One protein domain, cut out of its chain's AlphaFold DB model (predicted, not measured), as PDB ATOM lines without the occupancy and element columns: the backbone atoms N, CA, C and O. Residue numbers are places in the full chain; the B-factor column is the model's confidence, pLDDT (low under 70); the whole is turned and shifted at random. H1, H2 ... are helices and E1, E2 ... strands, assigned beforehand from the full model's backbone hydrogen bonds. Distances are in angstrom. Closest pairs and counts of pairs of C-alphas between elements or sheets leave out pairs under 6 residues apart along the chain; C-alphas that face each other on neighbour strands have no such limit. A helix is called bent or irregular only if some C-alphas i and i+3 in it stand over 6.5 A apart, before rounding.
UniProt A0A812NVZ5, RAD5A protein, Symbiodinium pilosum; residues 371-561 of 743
ATOM      1  N   GLY A 371      29.702 -48.352  27.375       72.44
ATOM      2  CA  GLY A 371      28.415 -48.899  26.935       72.44
ATOM      3  C   GLY A 371      27.526 -49.388  28.086       72.44
ATOM      4  O   GLY A 371      26.359 -49.007  28.174       72.44
ATOM      5  N   GLU A 372      28.077 -50.167  29.020       78.38
ATOM      6  CA  GLU A 372      27.347 -50.639  30.213       78.38
ATOM      7  C   GLU A 372      26.872 -49.474  31.085       78.38
ATOM      8  O   GLU A 372      25.740 -49.466  31.579       78.38
ATOM      9  N   ARG A 373      27.724 -48.454  31.240       76.50
ATOM     10  CA  ARG A 373      27.400 -47.241  31.988       76.50
ATOM     11  C   ARG A 373      26.274 -46.461  31.311       76.50
ATOM     12  O   ARG A 373      25.343 -46.043  31.997       76.50
ATOM     13  N   ALA A 374      26.298 -46.312  29.986       74.06
ATOM     14  CA  ALA A 374      25.228 -45.656  29.237       74.06
ATOM     15  C   ALA A 374      23.873 -46.361  29.430       74.06
ATOM     16  O   ALA A 374      22.868 -45.702  29.711       74.06
ATOM     17  N   LEU A 375      23.851 -47.698  29.361       81.88
ATOM     18  CA  LEU A 375      22.649 -48.508  29.595       81.88
ATOM     19  C   LEU A 375      22.114 -48.346  31.026       81.88
ATOM     20  O   LEU A 375      20.917 -48.111  31.219       81.88
ATOM     21  N   TYR A 376      22.994 -48.410  32.030       80.56
ATOM     22  CA  TYR A 376      22.621 -48.219  33.434       80.56
ATOM     23  C   TYR A 376      22.016 -46.832  33.685       80.56
ATOM     24  O   TYR A 376      20.945 -46.705  34.282       80.56
ATOM     25  N   LEU A 377      22.662 -45.780  33.181       74.56
ATOM     26  CA  LEU A 377      22.210 -44.406  33.375       74.56
ATOM     27  C   LEU A 377      20.890 -44.124  32.655       74.56
ATOM     28  O   LEU A 377      20.016 -43.473  33.228       74.56
ATOM     29  N   ASN A 378      20.695 -44.672  31.452       77.56
ATOM     30  CA  ASN A 378      19.410 -44.620  30.753       77.56
ATOM     31  C   ASN A 378      18.282 -45.249  31.586       77.56
ATOM     32  O   ASN A 378      17.190 -44.691  31.675       77.56
ATOM     33  N   ALA A 379      18.550 -46.370  32.259       78.50
ATOM     34  CA  ALA A 379      17.573 -47.006  33.137       78.50
ATOM     35  C   ALA A 379      17.292 -46.191  34.415       78.50
ATOM     36  O   ALA A 379      16.153 -46.182  34.900       78.50
ATOM     37  N   CYS A 380      18.275 -45.459  34.950       73.06
ATOM     38  CA  CYS A 380      18.078 -44.561  36.094       73.06
ATOM     39  C   CYS A 380      17.074 -43.433  35.791       73.06
ATOM     40  O   CYS A 380      16.313 -43.039  36.681       73.06
ATOM     41  N   PHE A 381      16.994 -42.957  34.540       65.81
ATOM     42  CA  PHE A 381      16.033 -41.919  34.141       65.81
ATOM     43  C   PHE A 381      14.573 -42.327  34.339       65.81
ATOM     44  O   PHE A 381      13.737 -41.459  34.601       65.81
ATOM     45  N   ASP A 382      14.235 -43.614  34.223       60.19
ATOM     46  CA  ASP A 382      12.840 -44.070  34.218       60.19
ATOM     47  C   ASP A 382      12.276 -44.366  35.618       60.19
ATOM     48  O   ASP A 382      11.149 -44.835  35.748       60.19
ATOM     49  N   LYS A 383      13.041 -44.098  36.693       60.00
ATOM     50  CA  LYS A 383      12.772 -44.685  38.024       60.00
ATOM     51  C   LYS A 383      12.524 -46.195  37.893       60.00
ATOM     52  O   LYS A 383      11.574 -46.730  38.470       60.00
ATOM     53  N   SER A 384      13.335 -46.853  37.063       59.19
ATOM     54  CA  SER A 384      13.225 -48.289  36.832       59.19
ATOM     55  C   SER A 384      13.260 -49.041  38.162       59.19
ATOM     56  O   SER A 384      13.844 -48.591  39.153       59.19
ATOM     57  N   ASN A 385      12.561 -50.178  38.205       71.06
ATOM     58  CA  ASN A 385      12.485 -50.984  39.415       71.06
ATOM     59  C   ASN A 385      13.906 -51.338  39.885       71.06
ATOM     60  O   ASN A 385      14.753 -51.717  39.079       71.06
ATOM     61  N   PHE A 386      14.139 -51.260  41.194       76.06
ATOM     62  CA  PHE A 386      15.396 -51.578  41.874       76.06
ATOM     63  C   PHE A 386      16.068 -52.856  41.341       76.06
ATOM     64  O   PHE A 386      17.274 -52.897  41.115       76.06
ATOM     65  N   GLN A 387      15.273 -53.895  41.078       77.94
ATOM     66  CA  GLN A 387      15.761 -55.169  40.555       77.94
ATOM     67  C   GLN A 387      16.323 -55.072  39.125       77.94
ATOM     68  O   GLN A 387      17.280 -55.774  38.810       77.94
ATOM     69  N   ALA A 388      15.760 -54.215  38.270       78.25
ATOM     70  CA  ALA A 388      16.223 -54.029  36.896       78.25
ATOM     71  C   ALA A 388      17.583 -53.316  36.862       78.25
ATOM     72  O   ALA A 388      18.501 -53.775  36.186       78.25
ATOM     73  N   LEU A 389      17.745 -52.258  37.666       82.75
ATOM     74  CA  LEU A 389      19.028 -51.564  37.828       82.75
ATOM     75  C   LEU A 389      20.117 -52.503  38.354       82.75
ATOM     76  O   LEU A 389      21.234 -52.512  37.839       82.75
ATOM     77  N   LEU A 390      19.778 -53.339  39.338       84.31
ATOM     78  CA  LEU A 390      20.708 -54.330  39.868       84.31
ATOM     79  C   LEU A 390      21.091 -55.375  38.810       84.31
ATOM     80  O   LEU A 390      22.252 -55.759  38.714       84.31
ATOM     81  N   GLN A 391      20.149 -55.834  37.986       85.06
ATOM     82  CA  GLN A 391      20.467 -56.773  36.908       85.06
ATOM     83  C   GLN A 391      21.368 -56.153  35.833       85.06
ATOM     84  O   GLN A 391      22.287 -56.837  35.385       85.06
ATOM     85  N   LEU A 392      21.179 -54.874  35.491       85.38
ATOM     86  CA  LEU A 392      22.052 -54.145  34.559       85.38
ATOM     87  C   LEU A 392      23.490 -54.004  35.074       85.38
ATOM     88  O   LEU A 392      24.425 -54.075  34.286       85.38
ATOM     89  N   CYS A 393      23.686 -53.897  36.394       85.06
ATOM     90  CA  CYS A 393      25.027 -53.929  36.996       85.06
ATOM     91  C   CYS A 393      25.721 -55.291  36.817       85.06
ATOM     92  O   CYS A 393      26.938 -55.403  36.935       85.06
ATOM     93  N   ASN A 394      24.953 -56.355  36.577       83.62
ATOM     94  CA  ASN A 394      25.481 -57.707  36.441       83.62
ATOM     95  C   ASN A 394      25.659 -58.150  34.993       83.62
ATOM     96  O   ASN A 394      26.549 -58.951  34.715       83.62
ATOM     97  N   TYR A 395      24.796 -57.675  34.094       81.19
ATOM     98  CA  TYR A 395      24.847 -58.003  32.678       81.19
ATOM     99  C   TYR A 395      24.085 -56.971  31.836       81.19
ATOM    100  O   TYR A 395      22.974 -56.581  32.191       81.19
ATOM    101  N   PHE A 396      24.650 -56.598  30.687       75.00
ATOM    102  CA  PHE A 396      24.165 -55.508  29.831       75.00
ATOM    103  C   PHE A 396      22.787 -55.730  29.194       75.00
ATOM    104  O   PHE A 396      22.063 -54.767  28.976       75.00
ATOM    105  N   SER A 397      22.391 -56.978  28.931       77.25
ATOM    106  CA  SER A 397      21.050 -57.311  28.421       77.25
ATOM    107  C   SER A 397      20.357 -58.287  29.367       77.25
ATOM    108  O   SER A 397      20.430 -59.495  29.141       77.25
ATOM    109  N   PRO A 398      19.756 -57.841  30.485       63.91
ATOM    110  CA  PRO A 398      19.155 -58.717  31.490       63.91
ATOM    111  C   PRO A 398      18.145 -59.707  30.915       63.91
ATOM    112  O   PRO A 398      18.211 -60.884  31.267       63.91
ATOM    113  N   ASP A 399      17.330 -59.272  29.955       68.25
ATOM    114  CA  ASP A 399      16.280 -60.074  29.318       68.25
ATOM    115  C   ASP A 399      16.827 -61.147  28.363       68.25
ATOM    116  O   ASP A 399      16.121 -62.093  28.013       68.25
ATOM    117  N   GLY A 400      18.117 -61.066  28.007       66.62
ATOM    118  CA  GLY A 400      18.791 -62.052  27.159       66.62
ATOM    119  C   GLY A 400      18.351 -62.001  25.697       66.62
ATOM    120  O   GLY A 400      18.533 -62.982  24.980       66.62
ATOM    121  N   THR A 401      17.755 -60.884  25.282       69.50
ATOM    122  CA  THR A 401      17.347 -60.600  23.904       69.50
ATOM    123  C   THR A 401      18.536 -60.272  23.014       69.50
ATOM    124  O   THR A 401      18.522 -60.615  21.833       69.50
ATOM    125  N   ASP A 402      19.575 -59.659  23.582       73.81
ATOM    126  CA  ASP A 402      20.687 -59.109  22.813       73.81
ATOM    127  C   ASP A 402      21.927 -59.995  22.937       73.81
ATOM    128  O   ASP A 402      22.318 -60.415  24.031       73.81
ATOM    129  N   ALA A 403      22.544 -60.293  21.793       67.69
ATOM    130  CA  ALA A 403      23.686 -61.201  21.697       67.69
ATOM    131  C   ALA A 403      25.013 -60.570  22.156       67.69
ATOM    132  O   ALA A 403      25.934 -61.293  22.542       67.69
ATOM    133  N   ASP A 404      25.114 -59.242  22.093       74.75
ATOM    134  CA  ASP A 404      26.292 -58.460  22.453       74.75
ATOM    135  C   ASP A 404      25.912 -57.036  22.904       74.75
ATOM    136  O   ASP A 404      24.747 -56.625  22.859       74.75
ATOM    137  N   MET A 405      26.917 -56.292  23.369       77.88
ATOM    138  CA  MET A 405      26.766 -54.924  23.873       77.88
ATOM    139  C   MET A 405      26.224 -53.960  22.812       77.88
ATOM    140  O   MET A 405      25.380 -53.120  23.114       77.88
ATOM    141  N   ALA A 406      26.703 -54.072  21.570       76.56
ATOM    142  CA  ALA A 406      26.323 -53.172  20.485       76.56
ATOM    143  C   ALA A 406      24.840 -53.337  20.130       76.56
ATOM    144  O   ALA A 406      24.122 -52.353  19.953       76.56
ATOM    145  N   SER A 407      24.362 -54.581  20.103       81.56
ATOM    146  CA  SER A 407      22.953 -54.913  19.930       81.56
ATOM    147  C   SER A 407      22.094 -54.339  21.062       81.56
ATOM    148  O   SER A 407      21.104 -53.666  20.788       81.56
ATOM    149  N   ALA A 408      22.522 -54.475  22.324       82.81
ATOM    150  CA  ALA A 408      21.801 -53.914  23.473       82.81
ATOM    151  C   ALA A 408      21.710 -52.374  23.432       82.81
ATOM    152  O   ALA A 408      20.660 -51.795  23.734       82.81
ATOM    153  N   ILE A 409      22.789 -51.699  23.020       82.12
ATOM    154  CA  ILE A 409      22.815 -50.241  22.833       82.12
ATOM    155  C   ILE A 409      21.854 -49.823  21.714       82.12
ATOM    156  O   ILE A 409      21.051 -48.911  21.913       82.12
ATOM    157  N   ASN A 410      21.897 -50.498  20.562       84.88
ATOM    158  CA  ASN A 410      21.028 -50.189  19.425       84.88
ATOM    159  C   ASN A 410      19.553 -50.445  19.742       84.88
ATOM    160  O   ASN A 410      18.719 -49.586  19.474       84.88
ATOM    161  N   SER A 411      19.246 -51.569  20.387       86.31
ATOM    162  CA  SER A 411      17.903 -51.909  20.864       86.31
ATOM    163  C   SER A 411      17.360 -50.830  21.808       86.31
ATOM    164  O   SER A 411      16.297 -50.256  21.569       86.31
ATOM    165  N   THR A 412      18.158 -50.417  22.799       85.56
ATOM    166  CA  THR A 412      17.793 -49.330  23.726       85.56
ATOM    167  C   THR A 412      17.599 -47.994  23.003       85.56
ATOM    168  O   THR A 412      16.687 -47.228  23.325       85.56
ATOM    169  N   ARG A 413      18.440 -47.700  22.003       85.69
ATOM    170  CA  ARG A 413      18.329 -46.492  21.175       85.69
ATOM    171  C   ARG A 413      17.024 -46.480  20.381       85.69
ATOM    172  O   ARG A 413      16.337 -45.458  20.354       85.69
ATOM    173  N   GLU A 414      16.686 -47.597  19.747       87.06
ATOM    174  CA  GLU A 414      15.439 -47.762  19.006       87.06
ATOM    175  C   GLU A 414      14.224 -47.663  19.922       87.06
ATOM    176  O   GLU A 414      13.284 -46.947  19.590       87.06
ATOM    177  N   ASP A 415      14.256 -48.291  21.095       87.00
ATOM    178  CA  ASP A 415      13.166 -48.234  22.070       87.00
ATOM    179  C   ASP A 415      12.942 -46.816  22.604       87.00
ATOM    180  O   ASP A 415      11.799 -46.361  22.703       87.00
ATOM    181  N   ASN A 416      14.021 -46.080  22.889       85.94
ATOM    182  CA  ASN A 416      13.951 -44.675  23.293       85.94
ATOM    183  C   ASN A 416      13.275 -43.815  22.212       85.94
ATOM    184  O   ASN A 416      12.376 -43.027  22.520       85.94
ATOM    185  N   ARG A 417      13.679 -43.985  20.945       89.19
ATOM    186  CA  ARG A 417      13.098 -43.267  19.798       89.19
ATOM    187  C   ARG A 417      11.640 -43.651  19.579       89.19
ATOM    188  O   ARG A 417      10.779 -42.781  19.523       89.19
ATOM    189  N   ARG A 418      11.341 -44.949  19.572       91.25
ATOM    190  CA  ARG A 418       9.991 -45.487  19.384       91.25
ATOM    191  C   ARG A 418       9.041 -45.007  20.485       91.25
ATOM    192  O   ARG A 418       7.894 -44.677  20.198       91.25
ATOM    193  N   ALA A 419       9.502 -44.924  21.734       87.31
ATOM    194  CA  ALA A 419       8.718 -44.376  22.840       87.31
ATOM    195  C   ALA A 419       8.390 -42.884  22.650       87.31
ATOM    196  O   ALA A 419       7.259 -42.475  22.924       87.31
ATOM    197  N   LEU A 420       9.351 -42.087  22.169       89.56
ATOM    198  CA  LEU A 420       9.144 -40.674  21.850       89.56
ATOM    199  C   LEU A 420       8.188 -40.493  20.662       89.56
ATOM    200  O   LEU A 420       7.239 -39.720  20.764       89.56
ATOM    201  N   ASP A 421       8.392 -41.236  19.576       91.94
ATOM    202  CA  ASP A 421       7.577 -41.145  18.360       91.94
ATOM    203  C   ASP A 421       6.127 -41.576  18.610       91.94
ATOM    204  O   ASP A 421       5.190 -40.899  18.182       91.94
ATOM    205  N   ASN A 422       5.921 -42.652  19.377       92.19
ATOM    206  CA  ASN A 422       4.585 -43.081  19.791       92.19
ATOM    207  C   ASN A 422       3.888 -41.998  20.627       92.19
ATOM    208  O   ASN A 422       2.725 -41.682  20.377       92.19
ATOM    209  N   HIS A 423       4.599 -41.390  21.587       91.38
ATOM    210  CA  HIS A 423       4.043 -40.311  22.410       91.38
ATOM    211  C   HIS A 423       3.719 -39.064  21.576       91.38
ATOM    212  O   HIS A 423       2.656 -38.479  21.768       91.38
ATOM    213  N   ARG A 424       4.569 -38.694  20.609       92.19
ATOM    214  CA  ARG A 424       4.310 -37.600  19.656       92.19
ATOM    215  C   ARG A 424       3.092 -37.867  18.777       92.19
ATOM    216  O   ARG A 424       2.262 -36.979  18.607       92.19
ATOM    217  N   SER A 425       2.936 -39.091  18.271       93.00
ATOM    218  CA  SER A 425       1.752 -39.481  17.495       93.00
ATOM    219  C   SER A 425       0.468 -39.384  18.325       93.00
ATOM    220  O   SER A 425      -0.551 -38.890  17.843       93.00
ATOM    221  N   ASP A 426       0.507 -39.824  19.583       90.62
ATOM    222  CA  ASP A 426      -0.642 -39.736  20.487       90.62
ATOM    223  C   ASP A 426      -0.953 -38.288  20.891       90.62
ATOM    224  O   ASP A 426      -2.126 -37.915  20.994       90.62
ATOM    225  N   MET A 427       0.079 -37.458  21.057       89.81
ATOM    226  CA  MET A 427      -0.055 -36.016  21.260       89.81
ATOM    227  C   MET A 427      -0.733 -35.339  20.075       89.81
ATOM    228  O   MET A 427      -1.719 -34.637  20.275       89.81
ATOM    229  N   GLN A 428      -0.277 -35.616  18.854       91.88
ATOM    230  CA  GLN A 428      -0.856 -35.044  17.642       91.88
ATOM    231  C   GLN A 428      -2.342 -35.403  17.502       91.88
ATOM    232  O   GLN A 428      -3.171 -34.521  17.312       91.88
ATOM    233  N   LYS A 429      -2.715 -36.673  17.724       93.12
ATOM    234  CA  LYS A 429      -4.130 -37.097  17.730       93.12
ATOM    235  C   LYS A 429      -4.955 -36.362  18.790       93.12
ATOM    236  O   LYS A 429      -6.127 -36.072  18.564       93.12
ATOM    237  N   SER A 430      -4.370 -36.106  19.962       90.12
ATOM    238  CA  SER A 430      -5.017 -35.361  21.046       90.12
ATOM    239  C   SER A 430      -5.219 -33.891  20.667       90.12
ATOM    240  O   SER A 430      -6.293 -33.343  20.899       90.12
ATOM    241  N   GLU A 431      -4.222 -33.261  20.044       91.50
ATOM    242  CA  GLU A 431      -4.292 -31.875  19.570       91.50
ATOM    243  C   GLU A 431      -5.297 -31.709  18.424       91.50
ATOM    244  O   GLU A 431      -6.124 -30.798  18.479       91.50
ATOM    245  N   ASP A 432      -5.321 -32.635  17.462       93.44
ATOM    246  CA  ASP A 432      -6.316 -32.673  16.382       93.44
ATOM    247  C   ASP A 432      -7.744 -32.818  16.940       93.44
ATOM    248  O   ASP A 432      -8.684 -32.152  16.496       93.44
ATOM    249  N   GLU A 433      -7.921 -33.670  17.957       92.00
ATOM    250  CA  GLU A 433      -9.196 -33.869  18.650       92.00
ATOM    251  C   GLU A 433      -9.634 -32.616  19.423       92.00
ATOM    252  O   GLU A 433     -10.812 -32.255  19.380       92.00
ATOM    253  N   ILE A 434      -8.704 -31.940  20.111       92.25
ATOM    254  CA  ILE A 434      -8.958 -30.664  20.796       92.25
ATOM    255  C   ILE A 434      -9.387 -29.611  19.775       92.25
ATOM    256  O   ILE A 434     -10.433 -28.992  19.960       92.25
ATOM    257  N   HIS A 435      -8.635 -29.449  18.684       93.00
ATOM    258  CA  HIS A 435      -8.938 -28.481  17.632       93.00
ATOM    259  C   HIS A 435     -10.317 -28.744  17.007       93.00
ATOM    260  O   HIS A 435     -11.116 -27.817  16.834       93.00
ATOM    261  N   ARG A 436     -10.651 -30.013  16.732       92.38
ATOM    262  CA  ARG A 436     -11.978 -30.398  16.224       92.38
ATOM    263  C   ARG A 436     -13.091 -30.043  17.211       92.38
ATOM    264  O   ARG A 436     -14.077 -29.432  16.812       92.38
ATOM    265  N   LEU A 437     -12.933 -30.389  18.492       89.56
ATOM    266  CA  LEU A 437     -13.936 -30.114  19.529       89.56
ATOM    267  C   LEU A 437     -14.099 -28.613  19.818       89.56
ATOM    268  O   LEU A 437     -15.220 -28.178  20.056       89.56
ATOM    269  N   GLN A 438     -13.022 -27.824  19.761       91.06
ATOM    270  CA  GLN A 438     -13.078 -26.359  19.879       91.06
ATOM    271  C   GLN A 438     -13.804 -25.725  18.687       91.06
ATOM    272  O   GLN A 438     -14.633 -24.837  18.867       91.06
ATOM    273  N   THR A 439     -13.537 -26.217  17.473       90.12
ATOM    274  CA  THR A 439     -14.222 -25.758  16.255       90.12
ATOM    275  C   THR A 439     -15.718 -26.079  16.314       90.12
ATOM    276  O   THR A 439     -16.549 -25.223  16.013       90.12
ATOM    277  N   GLU A 440     -16.079 -27.291  16.754       87.50
ATOM    278  CA  GLU A 440     -17.478 -27.672  16.986       87.50
ATOM    279  C   GLU A 440     -18.134 -26.821  18.084       87.50
ATOM    280  O   GLU A 440     -19.287 -26.428  17.920       87.50
ATOM    281  N   GLU A 441     -17.425 -26.498  19.171       87.75
ATOM    282  CA  GLU A 441     -17.948 -25.667  20.263       87.75
ATOM    283  C   GLU A 441     -18.287 -24.244  19.800       87.75
ATOM    284  O   GLU A 441     -19.371 -23.750  20.114       87.75
ATOM    285  N   CYS A 442     -17.424 -23.620  18.990       85.38
ATOM    286  CA  CYS A 442     -17.682 -22.310  18.380       85.38
ATOM    287  C   CYS A 442     -18.914 -22.314  17.459       85.38
ATOM    288  O   CYS A 442     -19.614 -21.309  17.360       85.38
ATOM    289  N   ALA A 443     -19.195 -23.446  16.807       85.56
ATOM    290  CA  ALA A 443     -20.366 -23.639  15.954       85.56
ATOM    291  C   ALA A 443     -21.623 -24.108  16.721       85.56
ATOM    292  O   ALA A 443     -22.652 -24.366  16.099       85.56
ATOM    293  N   GLY A 444     -21.557 -24.248  18.051       79.75
ATOM    294  CA  GLY A 444     -22.681 -24.703  18.877       79.75
ATOM    295  C   GLY A 444     -22.954 -26.213  18.824       79.75
ATOM    296  O   GLY A 444     -24.072 -26.632  19.098       79.75
ATOM    297  N   PHE A 445     -21.953 -27.033  18.491       83.25
ATOM    298  CA  PHE A 445     -22.048 -28.490  18.308       83.25
ATOM    299  C   PHE A 445     -23.154 -28.920  17.325       83.25
ATOM    300  O   PHE A 445     -24.048 -29.687  17.686       83.25
ATOM    301  N   PRO A 446     -23.073 -28.510  16.046       74.94
ATOM    302  CA  PRO A 446     -24.132 -28.746  15.058       74.94
ATOM    303  C   PRO A 446     -24.373 -30.235  14.752       74.94
ATOM    304  O   PRO A 446     -25.408 -30.601  14.208       74.94
ATOM    305  N   SER A 447     -23.417 -31.105  15.095       75.56
ATOM    306  CA  SER A 447     -23.479 -32.560  14.913       75.56
ATOM    307  C   SER A 447     -23.872 -33.331  16.186       75.56
ATOM    308  O   SER A 447     -23.737 -34.560  16.220       75.56
ATOM    309  N   ALA A 448     -24.288 -32.649  17.259       80.69
ATOM    310  CA  ALA A 448     -24.761 -33.289  18.487       80.69
ATOM    311  C   ALA A 448     -26.217 -33.757  18.355       80.69
ATOM    312  O   ALA A 448     -27.044 -33.089  17.740       80.69
ATOM    313  N   ARG A 449     -26.525 -34.929  18.922       81.31
ATOM    314  CA  ARG A 449     -27.871 -35.533  18.827       81.31
ATOM    315  C   ARG A 449     -28.855 -34.961  19.847       81.31
ATOM    316  O   ARG A 449     -30.047 -34.906  19.569       81.31
ATOM    317  N   ASP A 450     -28.346 -34.591  21.019       84.69
ATOM    318  CA  ASP A 450     -29.091 -34.077  22.166       84.69
ATOM    319  C   ASP A 450     -28.177 -33.255  23.102       84.69
ATOM    320  O   ASP A 450     -26.949 -33.233  22.958       84.69
ATOM    321  N   ASP A 451     -28.775 -32.588  24.093       82.94
ATOM    322  CA  ASP A 451     -28.056 -31.802  25.109       82.94
ATOM    323  C   ASP A 451     -27.085 -32.652  25.952       82.94
ATOM    324  O   ASP A 451     -26.101 -32.150  26.508       82.94
ATOM    325  N   GLU A 452     -27.336 -33.961  26.051       85.12
ATOM    326  CA  GLU A 452     -26.487 -34.898  26.784       85.12
ATOM    327  C   GLU A 452     -25.169 -35.166  26.033       85.12
ATOM    328  O   GLU A 452     -24.097 -35.186  26.648       85.12
ATOM    329  N   ASP A 453     -25.219 -35.290  24.703       84.25
ATOM    330  CA  ASP A 453     -24.063 -35.391  23.805       84.25
ATOM    331  C   ASP A 453     -23.225 -34.101  23.838       84.25
ATOM    332  O   ASP A 453     -22.003 -34.159  24.009       84.25
ATOM    333  N   ILE A 454     -23.869 -32.926  23.826       84.00
ATOM    334  CA  ILE A 454     -23.184 -31.628  24.004       84.00
ATOM    335  C   ILE A 454     -22.409 -31.607  25.330       84.00
ATOM    336  O   ILE A 454     -21.224 -31.255  25.373       84.00
ATOM    337  N   LYS A 455     -23.042 -32.041  26.428       87.50
ATOM    338  CA  LYS A 455     -22.404 -32.104  27.751       87.50
ATOM    339  C   LYS A 455     -21.223 -33.079  27.778       87.50
ATOM    340  O   LYS A 455     -20.187 -32.762  28.368       87.50
ATOM    341  N   LYS A 456     -21.338 -34.240  27.125       88.62
ATOM    342  CA  LYS A 456     -20.249 -35.227  26.998       88.62
ATOM    343  C   LYS A 456     -19.064 -34.679  26.206       88.62
ATOM    344  O   LYS A 456     -17.925 -34.862  26.638       88.62
ATOM    345  N   ARG A 457     -19.304 -33.978  25.094       89.25
ATOM    346  CA  ARG A 457     -18.246 -33.378  24.262       89.25
ATOM    347  C   ARG A 457     -17.511 -32.249  24.986       89.25
ATOM    348  O   ARG A 457     -16.282 -32.272  25.020       89.25
ATOM    349  N   LYS A 458     -18.226 -31.360  25.688       88.81
ATOM    350  CA  LYS A 458     -17.620 -30.336  26.567       88.81
ATOM    351  C   LYS A 458     -16.805 -30.947  27.713       88.81
ATOM    352  O   LYS A 458     -15.695 -30.504  28.019       88.81
ATOM    353  N   ALA A 459     -17.313 -32.017  28.329       89.81
ATOM    354  CA  ALA A 459     -16.580 -32.760  29.354       89.81
ATOM    355  C   ALA A 459     -15.323 -33.454  28.793       89.81
ATOM    356  O   ALA A 459     -14.313 -33.560  29.486       89.81
ATOM    357  N   LYS A 460     -15.355 -33.924  27.541       91.81
ATOM    358  CA  LYS A 460     -14.187 -34.499  26.859       91.81
ATOM    359  C   LYS A 460     -13.138 -33.429  26.541       91.81
ATOM    360  O   LYS A 460     -11.972 -33.638  26.861       91.81
ATOM    361  N   LEU A 461     -13.549 -32.284  25.991       90.69
ATOM    362  CA  LEU A 461     -12.663 -31.158  25.675       90.69
ATOM    363  C   LEU A 461     -11.937 -30.634  26.922       90.69
ATOM    364  O   LEU A 461     -10.712 -30.537  26.931       90.69
ATOM    365  N   SER A 462     -12.671 -30.386  28.008       90.12
ATOM    366  CA  SER A 462     -12.083 -29.944  29.283       90.12
ATOM    367  C   SER A 462     -11.082 -30.950  29.866       90.12
ATOM    368  O   SER A 462     -10.031 -30.548  30.360       90.12
ATOM    369  N   ARG A 463     -11.352 -32.260  29.764       92.62
ATOM    370  CA  ARG A 463     -10.404 -33.310  30.179       92.62
ATOM    371  C   ARG A 463      -9.125 -33.315  29.341       92.62
ATOM    372  O   ARG A 463      -8.047 -33.451  29.910       92.62
ATOM    373  N   LEU A 464      -9.238 -33.181  28.019       90.62
ATOM    374  CA  LEU A 464      -8.081 -33.159  27.119       90.62
ATOM    375  C   LEU A 464      -7.210 -31.914  27.354       90.62
ATOM    376  O   LEU A 464      -5.996 -32.037  27.490       90.62
ATOM    377  N   LEU A 465      -7.829 -30.739  27.516       89.94
ATOM    378  CA  LEU A 465      -7.127 -29.498  27.863       89.94
ATOM    379  C   LEU A 465      -6.411 -29.598  29.218       89.94
ATOM    380  O   LEU A 465      -5.261 -29.183  29.340       89.94
ATOM    381  N   ALA A 466      -7.053 -30.201  30.223       90.50
ATOM    382  CA  ALA A 466      -6.437 -30.422  31.531       90.50
ATOM    383  C   ALA A 466      -5.251 -31.409  31.485       90.50
ATOM    384  O   ALA A 466      -4.333 -31.301  32.297       90.50
ATOM    385  N   ALA A 467      -5.244 -32.359  30.544       89.81
ATOM    386  CA  ALA A 467      -4.162 -33.332  30.384       89.81
ATOM    387  C   ALA A 467      -2.933 -32.763  29.645       89.81
ATOM    388  O   ALA A 467      -1.814 -33.228  29.888       89.81
ATOM    389  N   GLN A 468      -3.105 -31.742  28.797       88.31
ATOM    390  CA  GLN A 468      -2.066 -31.210  27.904       88.31
ATOM    391  C   GLN A 468      -0.741 -30.827  28.606       88.31
ATOM    392  O   GLN A 468       0.319 -31.214  28.103       88.31
ATOM    393  N   PRO A 469      -0.729 -30.152  29.778       86.62
ATOM    394  CA  PRO A 469       0.523 -29.822  30.467       86.62
ATOM    395  C   PRO A 469       1.319 -31.067  30.877       86.62
ATOM    396  O   PRO A 469       2.533 -31.118  30.695       86.62
ATOM    397  N   SER A 470       0.632 -32.099  31.378       83.94
ATOM    398  CA  SER A 470       1.272 -33.347  31.808       83.94
ATOM    399  C   SER A 470       1.852 -34.144  30.636       83.94
ATOM    400  O   SER A 470       2.906 -34.768  30.764       83.94
ATOM    401  N   GLN A 471       1.193 -34.099  29.475       85.19
ATOM    402  CA  GLN A 471       1.671 -34.792  28.286       85.19
ATOM    403  C   GLN A 471       2.870 -34.074  27.646       85.19
ATOM    404  O   GLN A 471       3.809 -34.748  27.225       85.19
ATOM    405  N   ARG A 472       2.891 -32.731  27.642       85.38
ATOM    406  CA  ARG A 472       4.057 -31.933  27.211       85.38
ATOM    407  C   ARG A 472       5.273 -32.152  28.107       85.38
ATOM    408  O   ARG A 472       6.392 -32.253  27.617       85.38
ATOM    409  N   GLU A 473       5.064 -32.272  29.415       78.25
ATOM    410  CA  GLU A 473       6.150 -32.595  30.346       78.25
ATOM    411  C   GLU A 473       6.721 -33.998  30.092       78.25
ATOM    412  O   GLU A 473       7.936 -34.201  30.082       78.25
ATOM    413  N   ARG A 474       5.850 -34.974  29.808       81.06
ATOM    414  CA  ARG A 474       6.277 -36.324  29.419       81.06
ATOM    415  C   ARG A 474       7.077 -36.324  28.115       81.06
ATOM    416  O   ARG A 474       8.079 -37.030  28.043       81.06
ATOM    417  N   GLU A 475       6.669 -35.538  27.120       84.62
ATOM    418  CA  GLU A 475       7.401 -35.386  25.858       84.62
ATOM    419  C   GLU A 475       8.804 -34.825  26.095       84.62
ATOM    420  O   GLU A 475       9.781 -35.475  25.729       84.62
ATOM    421  N   ARG A 476       8.924 -33.702  26.819       78.00
ATOM    422  CA  ARG A 476      10.225 -33.110  27.183       78.00
ATOM    423  C   ARG A 476      11.139 -34.106  27.884       78.00
ATOM    424  O   ARG A 476      12.341 -34.137  27.621       78.00
ATOM    425  N   ARG A 477      10.585 -34.942  28.767       75.81
ATOM    426  CA  ARG A 477      11.344 -35.989  29.463       75.81
ATOM    427  C   ARG A 477      11.843 -37.076  28.505       75.81
ATOM    428  O   ARG A 477      12.990 -37.497  28.635       75.81
ATOM    429  N   LEU A 478      11.016 -37.525  27.559       77.88
ATOM    430  CA  LEU A 478      11.404 -38.515  26.545       77.88
ATOM    431  C   LEU A 478      12.438 -37.950  25.562       77.88
ATOM    432  O   LEU A 478      13.420 -38.622  25.260       77.88
ATOM    433  N   GLU A 479      12.274 -36.702  25.127       81.31
ATOM    434  CA  GLU A 479      13.257 -36.000  24.295       81.31
ATOM    435  C   GLU A 479      14.597 -35.852  25.008       81.31
ATOM    436  O   GLU A 479      15.641 -36.161  24.438       81.31
ATOM    437  N   SER A 480      14.566 -35.424  26.273       72.56
ATOM    438  CA  SER A 480      15.769 -35.303  27.098       72.56
ATOM    439  C   SER A 480      16.463 -36.651  27.261       72.56
ATOM    440  O   SER A 480      17.682 -36.698  27.236       72.56
ATOM    441  N   ARG A 481      15.709 -37.753  27.373       75.31
ATOM    442  CA  ARG A 481      16.253 -39.118  27.448       75.31
ATOM    443  C   ARG A 481      16.938 -39.545  26.149       75.31
ATOM    444  O   ARG A 481      18.025 -40.107  26.214       75.31
ATOM    445  N   VAL A 482      16.324 -39.294  24.990       81.06
ATOM    446  CA  VAL A 482      16.939 -39.601  23.687       81.06
ATOM    447  C   VAL A 482      18.229 -38.802  23.518       81.06
ATOM    448  O   VAL A 482      19.269 -39.401  23.265       81.06
ATOM    449  N   LYS A 483      18.171 -37.480  23.734       77.75
ATOM    450  CA  LYS A 483      19.339 -36.595  23.633       77.75
ATOM    451  C   LYS A 483      20.442 -37.017  24.587       77.75
ATOM    452  O   LYS A 483      21.555 -37.239  24.146       77.75
ATOM    453  N   TYR A 484      20.099 -37.234  25.853       72.69
ATOM    454  CA  TYR A 484      21.034 -37.708  26.863       72.69
ATOM    455  C   TYR A 484      21.739 -38.995  26.425       72.69
ATOM    456  O   TYR A 484      22.960 -39.069  26.460       72.69
ATOM    457  N   PHE A 485      20.986 -40.016  26.002       76.56
ATOM    458  CA  PHE A 485      21.569 -41.301  25.620       76.56
ATOM    459  C   PHE A 485      22.483 -41.175  24.395       76.56
ATOM    460  O   PHE A 485      23.555 -41.773  24.372       76.56
ATOM    461  N   GLU A 486      22.095 -40.371  23.402       77.88
ATOM    462  CA  GLU A 486      22.920 -40.106  22.219       77.88
ATOM    463  C   GLU A 486      24.163 -39.273  22.543       77.88
ATOM    464  O   GLU A 486      25.240 -39.601  22.059       77.88
ATOM    465  N   GLU A 487      24.044 -38.255  23.396       72.56
ATOM    466  CA  GLU A 487      25.162 -37.430  23.864       72.56
ATOM    467  C   GLU A 487      26.177 -38.266  24.651       72.56
ATOM    468  O   GLU A 487      27.375 -38.143  24.414       72.56
ATOM    469  N   VAL A 488      25.724 -39.169  25.534       70.00
ATOM    470  CA  VAL A 488      26.623 -40.088  26.252       70.00
ATOM    471  C   VAL A 488      27.385 -40.982  25.273       70.00
ATOM    472  O   VAL A 488      28.595 -41.128  25.416       70.00
ATOM    473  N   LEU A 489      26.715 -41.559  24.271       73.12
ATOM    474  CA  LEU A 489      27.379 -42.398  23.266       73.12
ATOM    475  C   LEU A 489      28.364 -41.593  22.406       73.12
ATOM    476  O   LEU A 489      29.494 -42.028  22.219       73.12
ATOM    477  N   GLN A 490      27.984 -40.394  21.959       73.12
ATOM    478  CA  GLN A 490      28.859 -39.509  21.182       73.12
ATOM    479  C   GLN A 490      30.078 -39.046  21.981       73.12
ATOM    480  O   GLN A 490      31.169 -38.948  21.437       73.12
ATOM    481  N   HIS A 491      29.918 -38.751  23.270       70.81
ATOM    482  CA  HIS A 491      31.033 -38.406  24.147       70.81
ATOM    483  C   HIS A 491      31.982 -39.588  24.352       70.81
ATOM    484  O   HIS A 491      33.193 -39.388  24.370       70.81
ATOM    485  N   LEU A 492      31.453 -40.810  24.457       65.94
ATOM    486  CA  LEU A 492      32.264 -42.027  24.505       65.94
ATOM    487  C   LEU A 492      33.002 -42.289  23.183       65.94
ATOM    488  O   LEU A 492      34.144 -42.722  23.234       65.94
ATOM    489  N   GLU A 493      32.401 -41.988  22.028       65.38
ATOM    490  CA  GLU A 493      33.057 -42.080  20.710       65.38
ATOM    491  C   GLU A 493      34.125 -40.987  20.515       65.38
ATOM    492  O   GLU A 493      35.214 -41.256  20.019       65.38
ATOM    493  N   LYS A 494      33.861 -39.747  20.947       65.31
ATOM    494  CA  LYS A 494      34.832 -38.637  20.873       65.31
ATOM    495  C   LYS A 494      36.036 -38.836  21.790       65.31
ATOM    496  O   LYS A 494      37.139 -38.437  21.435       65.31
ATOM    497  N   LEU A 495      35.841 -39.501  22.930       60.41
ATOM    498  CA  LEU A 495      36.930 -39.965  23.793       60.41
ATOM    499  C   LEU A 495      37.892 -40.932  23.078       60.41
ATOM    500  O   LEU A 495      39.035 -41.057  23.500       60.41
ATOM    501  N   GLU A 496      37.462 -41.603  22.005       57.22
ATOM    502  CA  GLU A 496      38.332 -42.461  21.190       57.22
ATOM    503  C   GLU A 496      39.114 -41.676  20.120       57.22
ATOM    504  O   GLU A 496      40.100 -42.194  19.595       57.22
ATOM    505  N   GLN A 497      38.690 -40.446  19.802       60.72
ATOM    506  CA  GLN A 497      39.233 -39.602  18.726       60.72
ATOM    507  C   GLN A 497      40.081 -38.415  19.232       60.72
ATOM    508  O   GLN A 497      40.547 -37.631  18.414       60.72
ATOM    509  N   ASP A 498      40.290 -38.286  20.550       58.94
ATOM    510  CA  ASP A 498      41.081 -37.225  21.213       58.94
ATOM    511  C   ASP A 498      40.641 -35.766  20.902       58.94
ATOM    512  O   ASP A 498      41.403 -34.823  21.104       58.94
ATOM    513  N   GLU A 499      39.389 -35.543  20.475       63.06
ATOM    514  CA  GLU A 499      38.820 -34.207  20.206       63.06
ATOM    515  C   GLU A 499      37.735 -33.835  21.235       63.06
ATOM    516  O   GLU A 499      36.552 -34.153  21.068       63.06
ATOM    517  N   LEU A 500      38.116 -33.164  22.331       72.25
ATOM    518  CA  LEU A 500      37.193 -32.800  23.414       72.25
ATOM    519  C   LEU A 500      37.488 -31.414  23.986       72.25
ATOM    520  O   LEU A 500      38.614 -31.155  24.384       72.25
ATOM    521  N   ASP A 501      36.458 -30.579  24.139       81.50
ATOM    522  CA  ASP A 501      36.544 -29.280  24.819       81.50
ATOM    523  C   ASP A 501      35.685 -29.268  26.089       81.50
ATOM    524  O   ASP A 501      34.566 -29.790  26.121       81.50
ATOM    525  N   CYS A 502      36.186 -28.648  27.159       82.31
ATOM    526  CA  CYS A 502      35.457 -28.538  28.417       82.31
ATOM    527  C   CYS A 502      34.354 -27.473  28.317       82.31
ATOM    528  O   CYS A 502      34.664 -26.305  28.102       82.31
ATOM    529  N   PRO A 503      33.080 -27.789  28.620       82.31
ATOM    530  CA  PRO A 503      32.000 -26.797  28.575       82.31
ATOM    531  C   PRO A 503      32.108 -25.659  29.606       82.31
ATOM    532  O   PRO A 503      31.352 -24.696  29.530       82.31
ATOM    533  N   ILE A 504      32.996 -25.781  30.602       86.25
ATOM    534  CA  ILE A 504      33.184 -24.783  31.668       86.25
ATOM    535  C   ILE A 504      34.321 -23.817  31.315       86.25
ATOM    536  O   ILE A 504      34.104 -22.609  31.335       86.25
ATOM    537  N   CYS A 505      35.519 -24.327  31.009       87.31
ATOM    538  CA  CYS A 505      36.678 -23.484  30.689       87.31
ATOM    539  C   CYS A 505      36.894 -23.260  29.187       87.31
ATOM    540  O   CYS A 505      37.701 -22.411  28.826       87.31
ATOM    541  N   MET A 506      36.179 -23.987  28.324       83.31
ATOM    542  CA  MET A 506      36.334 -23.974  26.861       83.31
ATOM    543  C   MET A 506      37.743 -24.350  26.377       83.31
ATOM    544  O   MET A 506      38.092 -24.084  25.232       83.31
ATOM    545  N   CYS A 507      38.561 -24.961  27.238       82.81
ATOM    546  CA  CYS A 507      39.856 -25.510  26.861       82.81
ATOM    547  C   CYS A 507      39.689 -26.926  26.315       82.81
ATOM    548  O   CYS A 507      38.848 -27.686  26.807       82.81
ATOM    549  N   THR A 508      40.546 -27.288  25.365       79.25
ATOM    550  CA  THR A 508      40.708 -28.672  24.928       79.25
ATOM    551  C   THR A 508      41.180 -29.521  26.104       79.25
ATOM    552  O   THR A 508      42.098 -29.142  26.835       79.25
ATOM    553  N   ILE A 509      40.491 -30.633  26.334       74.44
ATOM    554  CA  ILE A 509      40.689 -31.517  27.473       74.44
ATOM    555  C   ILE A 509      41.668 -32.613  27.070       74.44
ATOM    556  O   ILE A 509      41.374 -33.417  26.190       74.44
ATOM    557  N   GLU A 510      42.800 -32.694  27.758       69.75
ATOM    558  CA  GLU A 510      43.665 -33.866  27.657       69.75
ATOM    559  C   GLU A 510      42.975 -35.085  28.291       69.75
ATOM    560  O   GLU A 510      42.277 -34.971  29.301       69.75
ATOM    561  N   THR A 511      43.168 -36.278  27.727       64.75
ATOM    562  CA  THR A 511      42.518 -37.517  28.198       64.75
ATOM    563  C   THR A 511      42.805 -37.849  29.668       64.75
ATOM    564  O   THR A 511      41.944 -38.424  30.334       64.75
ATOM    565  N   THR A 512      43.960 -37.428  30.185       65.94
ATOM    566  CA  THR A 512      44.417 -37.577  31.580       65.94
ATOM    567  C   THR A 512      43.697 -36.644  32.565       65.94
ATOM    568  O   THR A 512      43.471 -37.011  33.721       65.94
ATOM    569  N   ASP A 513      43.290 -35.449  32.122       73.56
ATOM    570  CA  ASP A 513      42.536 -34.475  32.929       73.56
ATOM    571  C   ASP A 513      41.019 -34.531  32.659       73.56
ATOM    572  O   ASP A 513      40.204 -33.949  33.383       73.56
ATOM    573  N   CYS A 514      40.600 -35.292  31.649       78.19
ATOM    574  CA  CYS A 514      39.201 -35.470  31.302       78.19
ATOM    575  C   CYS A 514      38.465 -36.305  32.349       78.19
ATOM    576  O   CYS A 514      38.919 -37.360  32.778       78.19
ATOM    577  N   HIS A 515      37.306 -35.819  32.775       77.44
ATOM    578  CA  HIS A 515      36.457 -36.430  33.781       77.44
ATOM    579  C   HIS A 515      35.020 -36.543  33.269       77.44
ATOM    580  O   HIS A 515      34.400 -35.561  32.855       77.44
ATOM    581  N   VAL A 516      34.469 -37.752  33.348       75.44
ATOM    582  CA  VAL A 516      33.106 -38.103  32.961       75.44
ATOM    583  C   VAL A 516      32.206 -38.071  34.190       75.44
ATOM    584  O   VAL A 516      32.385 -38.821  35.148       75.44
ATOM    585  N   THR A 517      31.190 -37.221  34.174       73.31
ATOM    586  CA  THR A 517      30.153 -37.214  35.214       73.31
ATOM    587  C   THR A 517      29.309 -38.494  35.185       73.31
ATOM    588  O   THR A 517      29.213 -39.185  34.169       73.31
ATOM    589  N   SER A 518      28.602 -38.805  36.273       59.69
ATOM    590  CA  SER A 518      27.588 -39.871  36.282       59.69
ATOM    591  C   SER A 518      26.414 -39.580  35.347       59.69
ATOM    592  O   SER A 518      25.638 -40.473  35.063       59.69
ATOM    593  N   CYS A 519      26.295 -38.365  34.815       59.72
ATOM    594  CA  CYS A 519      25.383 -38.031  33.728       59.72
ATOM    595  C   CYS A 519      26.065 -38.013  32.340       59.72
ATOM    596  O   CYS A 519      25.567 -37.355  31.434       59.72
ATOM    597  N   GLY A 520      27.239 -38.634  32.174       63.66
ATOM    598  CA  GLY A 520      27.912 -38.806  30.876       63.66
ATOM    599  C   GLY A 520      28.450 -37.533  30.206       63.66
ATOM    600  O   GLY A 520      28.815 -37.564  29.035       63.66
ATOM    601  N   HIS A 521      28.503 -36.410  30.925       72.88
ATOM    602  CA  HIS A 521      29.100 -35.159  30.447       72.88
ATOM    603  C   HIS A 521      30.573 -35.066  30.848       72.88
ATOM    604  O   HIS A 521      30.916 -35.451  31.970       72.88
ATOM    605  N   LEU A 522      31.394 -34.522  29.950       77.19
ATOM    606  CA  LEU A 522      32.852 -34.465  30.040       77.19
ATOM    607  C   LEU A 522      33.340 -33.077  30.470       77.19
ATOM    608  O   LEU A 522      32.828 -32.063  29.996       77.19
ATOM    609  N   PHE A 523      34.330 -33.027  31.359       84.19
ATOM    610  CA  PHE A 523      34.934 -31.791  31.862       84.19
ATOM    611  C   PHE A 523      36.387 -32.023  32.293       84.19
ATOM    612  O   PHE A 523      36.738 -33.143  32.638       84.19
ATOM    613  N   CYS A 524      37.198 -30.968  32.388       87.56
ATOM    614  CA  CYS A 524      38.460 -31.014  33.137       87.56
ATOM    615  C   CYS A 524      38.199 -31.307  34.625       87.56
ATOM    616  O   CYS A 524      37.189 -30.839  35.178       87.56
ATOM    617  N   LYS A 525      39.119 -32.012  35.296       83.38
ATOM    618  CA  LYS A 525      39.001 -32.424  36.708       83.38
ATOM    619  C   LYS A 525      38.628 -31.268  37.619       83.38
ATOM    620  O   LYS A 525      37.687 -31.361  38.413       83.38
ATOM    621  N   GLU A 526      39.361 -30.167  37.500       85.69
ATOM    622  CA  GLU A 526      39.212 -28.999  38.365       85.69
ATOM    623  C   GLU A 526      37.851 -28.326  38.177       85.69
ATOM    624  O   GLU A 526      37.163 -28.017  39.155       85.69
ATOM    625  N   CYS A 527      37.426 -28.179  36.919       89.31
ATOM    626  CA  CYS A 527      36.181 -27.518  36.553       89.31
ATOM    627  C   CYS A 527      34.966 -28.236  37.147       89.31
ATOM    628  O   CYS A 527      34.146 -27.618  37.834       89.31
ATOM    629  N   ILE A 528      34.857 -29.551  36.938       86.62
ATOM    630  CA  ILE A 528      33.696 -30.296  37.434       86.62
ATOM    631  C   ILE A 528      33.745 -30.522  38.940       86.62
ATOM    632  O   ILE A 528      32.717 -30.413  39.609       86.62
ATOM    633  N   THR A 529      34.926 -30.767  39.509       85.56
ATOM    634  CA  THR A 529      35.065 -30.986  40.954       85.56
ATOM    635  C   THR A 529      34.700 -29.721  41.732       85.56
ATOM    636  O   THR A 529      33.985 -29.802  42.733       85.56
ATOM    637  N   SER A 530      35.136 -28.547  41.263       87.62
ATOM    638  CA  SER A 530      34.776 -27.256  41.863       87.62
ATOM    639  C   SER A 530      33.275 -26.973  41.740       87.62
ATOM    640  O   SER A 530      32.614 -26.642  42.729       87.62
ATOM    641  N   TRP A 531      32.699 -27.203  40.556       89.94
ATOM    642  CA  TRP A 531      31.276 -26.978  40.302       89.94
ATOM    643  C   TRP A 531      30.365 -27.868  41.163       89.94
ATOM    644  O   TRP A 531      29.415 -27.384  41.787       89.94
ATOM    645  N   VAL A 532      30.672 -29.166  41.252       85.00
ATOM    646  CA  VAL A 532      29.881 -30.121  42.043       85.00
ATOM    647  C   VAL A 532      29.997 -29.836  43.538       85.00
ATOM    648  O   VAL A 532      28.981 -29.904  44.227       85.00
ATOM    649  N   LYS A 533      31.170 -29.440  44.051       85.94
ATOM    650  CA  LYS A 533      31.316 -29.041  45.465       85.94
ATOM    651  C   LYS A 533      30.412 -27.866  45.844       85.94
ATOM    652  O   LYS A 533      29.918 -27.829  46.965       85.94
ATOM    653  N   GLN A 534      30.183 -26.925  44.927       85.31
ATOM    654  CA  GLN A 534      29.360 -25.742  45.195       85.31
ATOM    655  C   GLN A 534      27.863 -25.979  44.978       85.31
ATOM    656  O   GLN A 534      27.041 -25.446  45.721       85.31
ATOM    657  N   ARG A 535      27.489 -26.736  43.938       85.19
ATOM    658  CA  ARG A 535      26.087 -26.845  43.494       85.19
ATOM    659  C   ARG A 535      25.476 -28.232  43.645       85.19
ATOM    660  O   ARG A 535      24.257 -28.352  43.549       85.19
ATOM    661  N   GLY A 536      26.289 -29.270  43.842       81.31
ATOM    662  CA  GLY A 536      25.849 -30.668  43.916       81.31
ATOM    663  C   GLY A 536      25.168 -31.167  42.638       81.31
ATOM    664  O   GLY A 536      24.336 -32.071  42.704       81.31
ATOM    665  N   LYS A 537      25.435 -30.536  41.485       82.38
ATOM    666  CA  LYS A 537      24.745 -30.793  40.211       82.38
ATOM    667  C   LYS A 537      25.684 -30.669  39.013       82.38
ATOM    668  O   LYS A 537      26.679 -29.961  39.098       82.38
ATOM    669  N   CYS A 538      25.350 -31.298  37.891       75.56
ATOM    670  CA  CYS A 538      26.059 -31.169  36.616       75.56
ATOM    671  C   CYS A 538      25.887 -29.773  35.998       75.56
ATOM    672  O   CYS A 538      24.789 -29.218  36.028       75.56
ATOM    673  N   ALA A 539      26.948 -29.224  35.399       79.44
ATOM    674  CA  ALA A 539      26.924 -27.914  34.741       79.44
ATOM    675  C   ALA A 539      26.119 -27.890  33.429       79.44
ATOM    676  O   ALA A 539      25.596 -26.843  33.065       79.44
ATOM    677  N   MET A 540      25.983 -29.034  32.755       74.81
ATOM    678  CA  MET A 540      25.309 -29.142  31.455       74.81
ATOM    679  C   MET A 540      23.827 -29.503  31.589       74.81
ATOM    680  O   MET A 540      22.968 -28.858  30.996       74.81
ATOM    681  N   CYS A 541      23.505 -30.509  32.407       64.88
ATOM    682  CA  CYS A 541      22.146 -31.060  32.491       64.88
ATOM    683  C   CYS A 541      21.471 -30.884  33.861       64.88
ATOM    684  O   CYS A 541      20.344 -31.336  34.053       64.88
ATOM    685  N   ASN A 542      22.143 -30.250  34.832       68.62
ATOM    686  CA  ASN A 542      21.629 -29.996  36.186       68.62
ATOM    687  C   ASN A 542      21.281 -31.266  37.002       68.62
ATOM    688  O   ASN A 542      20.655 -31.168  38.061       68.62
ATOM    689  N   ALA A 543      21.690 -32.454  36.535       62.12
ATOM    690  CA  ALA A 543      21.542 -33.717  37.258       62.12
ATOM    691  C   ALA A 543      22.300 -33.670  38.590       62.12
ATOM    692  O   ALA A 543      23.399 -33.126  38.641       62.12
ATOM    693  N   ALA A 544      21.735 -34.233  39.660       70.94
ATOM    694  CA  ALA A 544      22.393 -34.267  40.965       70.94
ATOM    695  C   ALA A 544      23.666 -35.133  40.920       70.94
ATOM    696  O   ALA A 544      23.624 -36.266  40.443       70.94
ATOM    697  N   LEU A 545      24.778 -34.606  41.433       71.06
ATOM    698  CA  LEU A 545      26.087 -35.260  41.473       71.06
ATOM    699  C   LEU A 545      26.627 -35.257  42.909       71.06
ATOM    700  O   LEU A 545      26.523 -34.252  43.610       71.06
ATOM    701  N   GLN A 546      27.230 -36.368  43.338       68.38
ATOM    702  CA  GLN A 546      27.889 -36.501  44.644       68.38
ATOM    703  C   GLN A 546      29.345 -36.921  44.450       68.38
ATOM    704  O   GLN A 546      29.607 -37.898  43.764       68.38
ATOM    705  N   LEU A 547      30.303 -36.215  45.049       62.19
ATOM    706  CA  LEU A 547      31.714 -36.626  45.045       62.19
ATOM    707  C   LEU A 547      31.989 -37.580  46.222       62.19
ATOM    708  O   LEU A 547      31.417 -37.368  47.292       62.19
ATOM    709  N   PRO A 548      32.865 -38.595  46.072       50.50
ATOM    710  CA  PRO A 548      33.733 -38.860  44.918       50.50
ATOM    711  C   PRO A 548      33.111 -39.718  43.793       50.50
ATOM    712  O   PRO A 548      33.748 -39.880  42.766       50.50
ATOM    713  N   GLY A 549      31.887 -40.244  43.935       54.66
ATOM    714  CA  GLY A 549      31.318 -41.235  42.995       54.66
ATOM    715  C   GLY A 549      30.549 -40.692  41.780       54.66
ATOM    716  O   GLY A 549      30.035 -41.457  40.976       54.66
ATOM    717  N   GLY A 550      30.391 -39.378  41.655       60.22
ATOM    718  CA  GLY A 550      29.627 -38.732  40.584       60.22
ATOM    719  C   GLY A 550      30.481 -38.285  39.403       60.22
ATOM    720  O   GLY A 550      29.939 -37.689  38.472       60.22
ATOM    721  N   VAL A 551      31.797 -38.497  39.463       68.69
ATOM    722  CA  VAL A 551      32.774 -38.042  38.474       68.69
ATOM    723  C   VAL A 551      33.917 -39.063  38.404       68.69
ATOM    724  O   VAL A 551      34.564 -39.317  39.414       68.69
ATOM    725  N   THR A 552      34.189 -39.603  37.217       67.81
ATOM    726  CA  THR A 552      35.246 -40.597  36.958       67.81
ATOM    727  C   THR A 552      36.276 -40.027  35.990       67.81
ATOM    728  O   THR A 552      35.885 -39.316  35.071       67.81
ATOM    729  N   SER A 553      37.563 -40.355  36.131       71.25
ATOM    730  CA  SER A 553      38.558 -40.033  35.094       71.25
ATOM    731  C   SER A 553      38.205 -40.727  33.770       71.25
ATOM    732  O   SER A 553      37.753 -41.872  33.760       71.25
ATOM    733  N   ALA A 554      38.386 -40.037  32.650       66.56
ATOM    734  CA  ALA A 554      38.131 -40.568  31.322       66.56
ATOM    735  C   ALA A 554      39.258 -41.500  30.850       66.56
ATOM    736  O   ALA A 554      38.978 -42.476  30.159       66.56
ATOM    737  N   GLU A 555      40.496 -41.293  31.309       64.31
ATOM    738  CA  GLU A 555      41.617 -42.226  31.117       64.31
ATOM    739  C   GLU A 555      41.296 -43.625  31.680       64.31
ATOM    740  O   GLU A 555      41.552 -44.649  31.041       64.31
ATOM    741  N   ASP A 556      40.626 -43.682  32.834       60.66
ATOM    742  CA  ASP A 556      40.133 -44.922  33.448       60.66
ATOM    743  C   ASP A 556      39.042 -45.622  32.605       60.66
ATOM    744  O   ASP A 556      38.898 -46.846  32.666       60.66
ATOM    745  N   VAL A 557      38.250 -44.862  31.839       60.91
ATOM    746  CA  VAL A 557      37.179 -45.387  30.969       60.91
ATOM    747  C   VAL A 557      37.760 -45.875  29.639       60.91
ATOM    748  O   VAL A 557      37.437 -46.981  29.202       60.91
ATOM    749  N   ILE A 558      38.672 -45.098  29.045       60.34
ATOM    750  CA  ILE A 558      39.350 -45.406  27.778       60.34
ATOM    751  C   ILE A 558      40.273 -46.617  27.934       60.34
ATOM    752  O   ILE A 558      40.243 -47.516  27.096       60.34
ATOM    753  N   SER A 559      41.077 -46.680  29.002       58.50
ATOM    754  CA  SER A 559      41.939 -47.841  29.284       58.50
ATOM    755  C   SER A 559      41.124 -49.131  29.370       58.50
ATOM    756  O   SER A 559      41.498 -50.134  28.768       58.50
ATOM    757  N   ARG A 560      39.948 -49.093  30.007       57.00
ATOM    758  CA  ARG A 560      39.022 -50.230  30.093       57.00
ATOM    759  C   ARG A 560      38.339 -50.578  28.777       57.00
ATOM    760  O   ARG A 560      38.187 -51.761  28.488       57.00
ATOM    761  N   GLN A 561      37.936 -49.595  27.974       54.44
ATOM    762  CA  GLN A 561      37.394 -49.847  26.633       54.44
ATOM    763  C   GLN A 561      38.453 -50.488  25.733       54.44
ATOM    764  O   GLN A 561      38.177 -51.525  25.134       54.44
TER     765      GLN A 561
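This is residues 371 to 561 of the 743 residues of the protein "RAD5A protein" of Symbiodinium pilosum (UniProt A0A812NVZ5). A small head, built on a short three-stranded sheet with H5 over one face, sits at one end of a long helical hairpin of H3 and the bent H4, which makes the long axis. At that end H1 packs on H3 and H4b, with H2 on H1, while the turn at residues 443 to 450 lies far from the head. The printed part has 191 residues, with named elements in the order H1 H2 H3 H4 E1 E2 H5 E3 H6; the sheet, E2 E1 E3, is antiparallel. It is mostly helix and loose, with a radius of gyration of the C-alphas of 22.8 A, spanning 74 by 40 by 29 A.

Start at E1, residues 514 to 517, the inner strand; E2, residues 522 to 524, and E3, residues 551 to 553, are edge strands. In the hairpin of E1 and E2, N 515 and O 523 are within hydrogen-bond range at 2.7 A; across E1 and E3, N 516 and O 552 are too, at 2.7 A. H5, residues 525 to 535, lies over E1 and only just not over E2, on which 2 of its C-alphas fall; its height over the sheet is 10.0 A. E2, H5 and E3 form a split strand-helix-strand unit, two strands running the same way with E1 between them, its crossover right-handed. H6, residues 554 to 561, is on the opposite face, over none of the strands. Now find H4, residues 451 to 494, assigned as one helix by its hydrogen bonds but bent, with C-alphas 466 and 469 7.1 A apart; its arms, H4a to residue 466 and H4b from 469, stand at a shallow tilt of 34 degrees, only just short of steep. H4b only grazes the sheet, with residues 488 to 492. H3, residues 405 to 442, touches H4b with residues 413 to 427 alone, closest at the C-alphas of Leu 420 and Leu 478, 5.6 A. H3 and H4a form a hairpin, closest at the C-alphas of Ile 434 and Leu 461, 6.1 A. H1, residues 371 to 381, forms a bundle, helices side by side, with H3 and H4b; the closest C-alphas of H1 and H4b are Ala 374 and Val 488, 6.5 A. H1 and H2, residues 386 to 394, form a hairpin at a shallow tilt of 7 degrees, with Tyr 376 and Leu 392 their closest C-alphas, 6.1 A. Every O i to N i+4 pair is within hydrogen-bond range in H1, H2, H3, H4a, H4b and H5, and 3 of 4 are in H6.

Find C-alpha 405 at (26.766, -54.924, 23.873); from there H3 runs 55.4 A to C-alpha 442. H4a measures 22.6 A and H4b 36.7 A, ending at C-alpha 494, (34.832, -38.637, 20.873).

The C-alphas farthest apart are those of Asp 450 and Thr 512, 74.2 A. The printed part has no cut; the long links are H4 to E1 and H5 to E3. Mean pLDDT of the printed part is 78.5, with 41 residues under 70, among them 492 to 499 and 554 to 561.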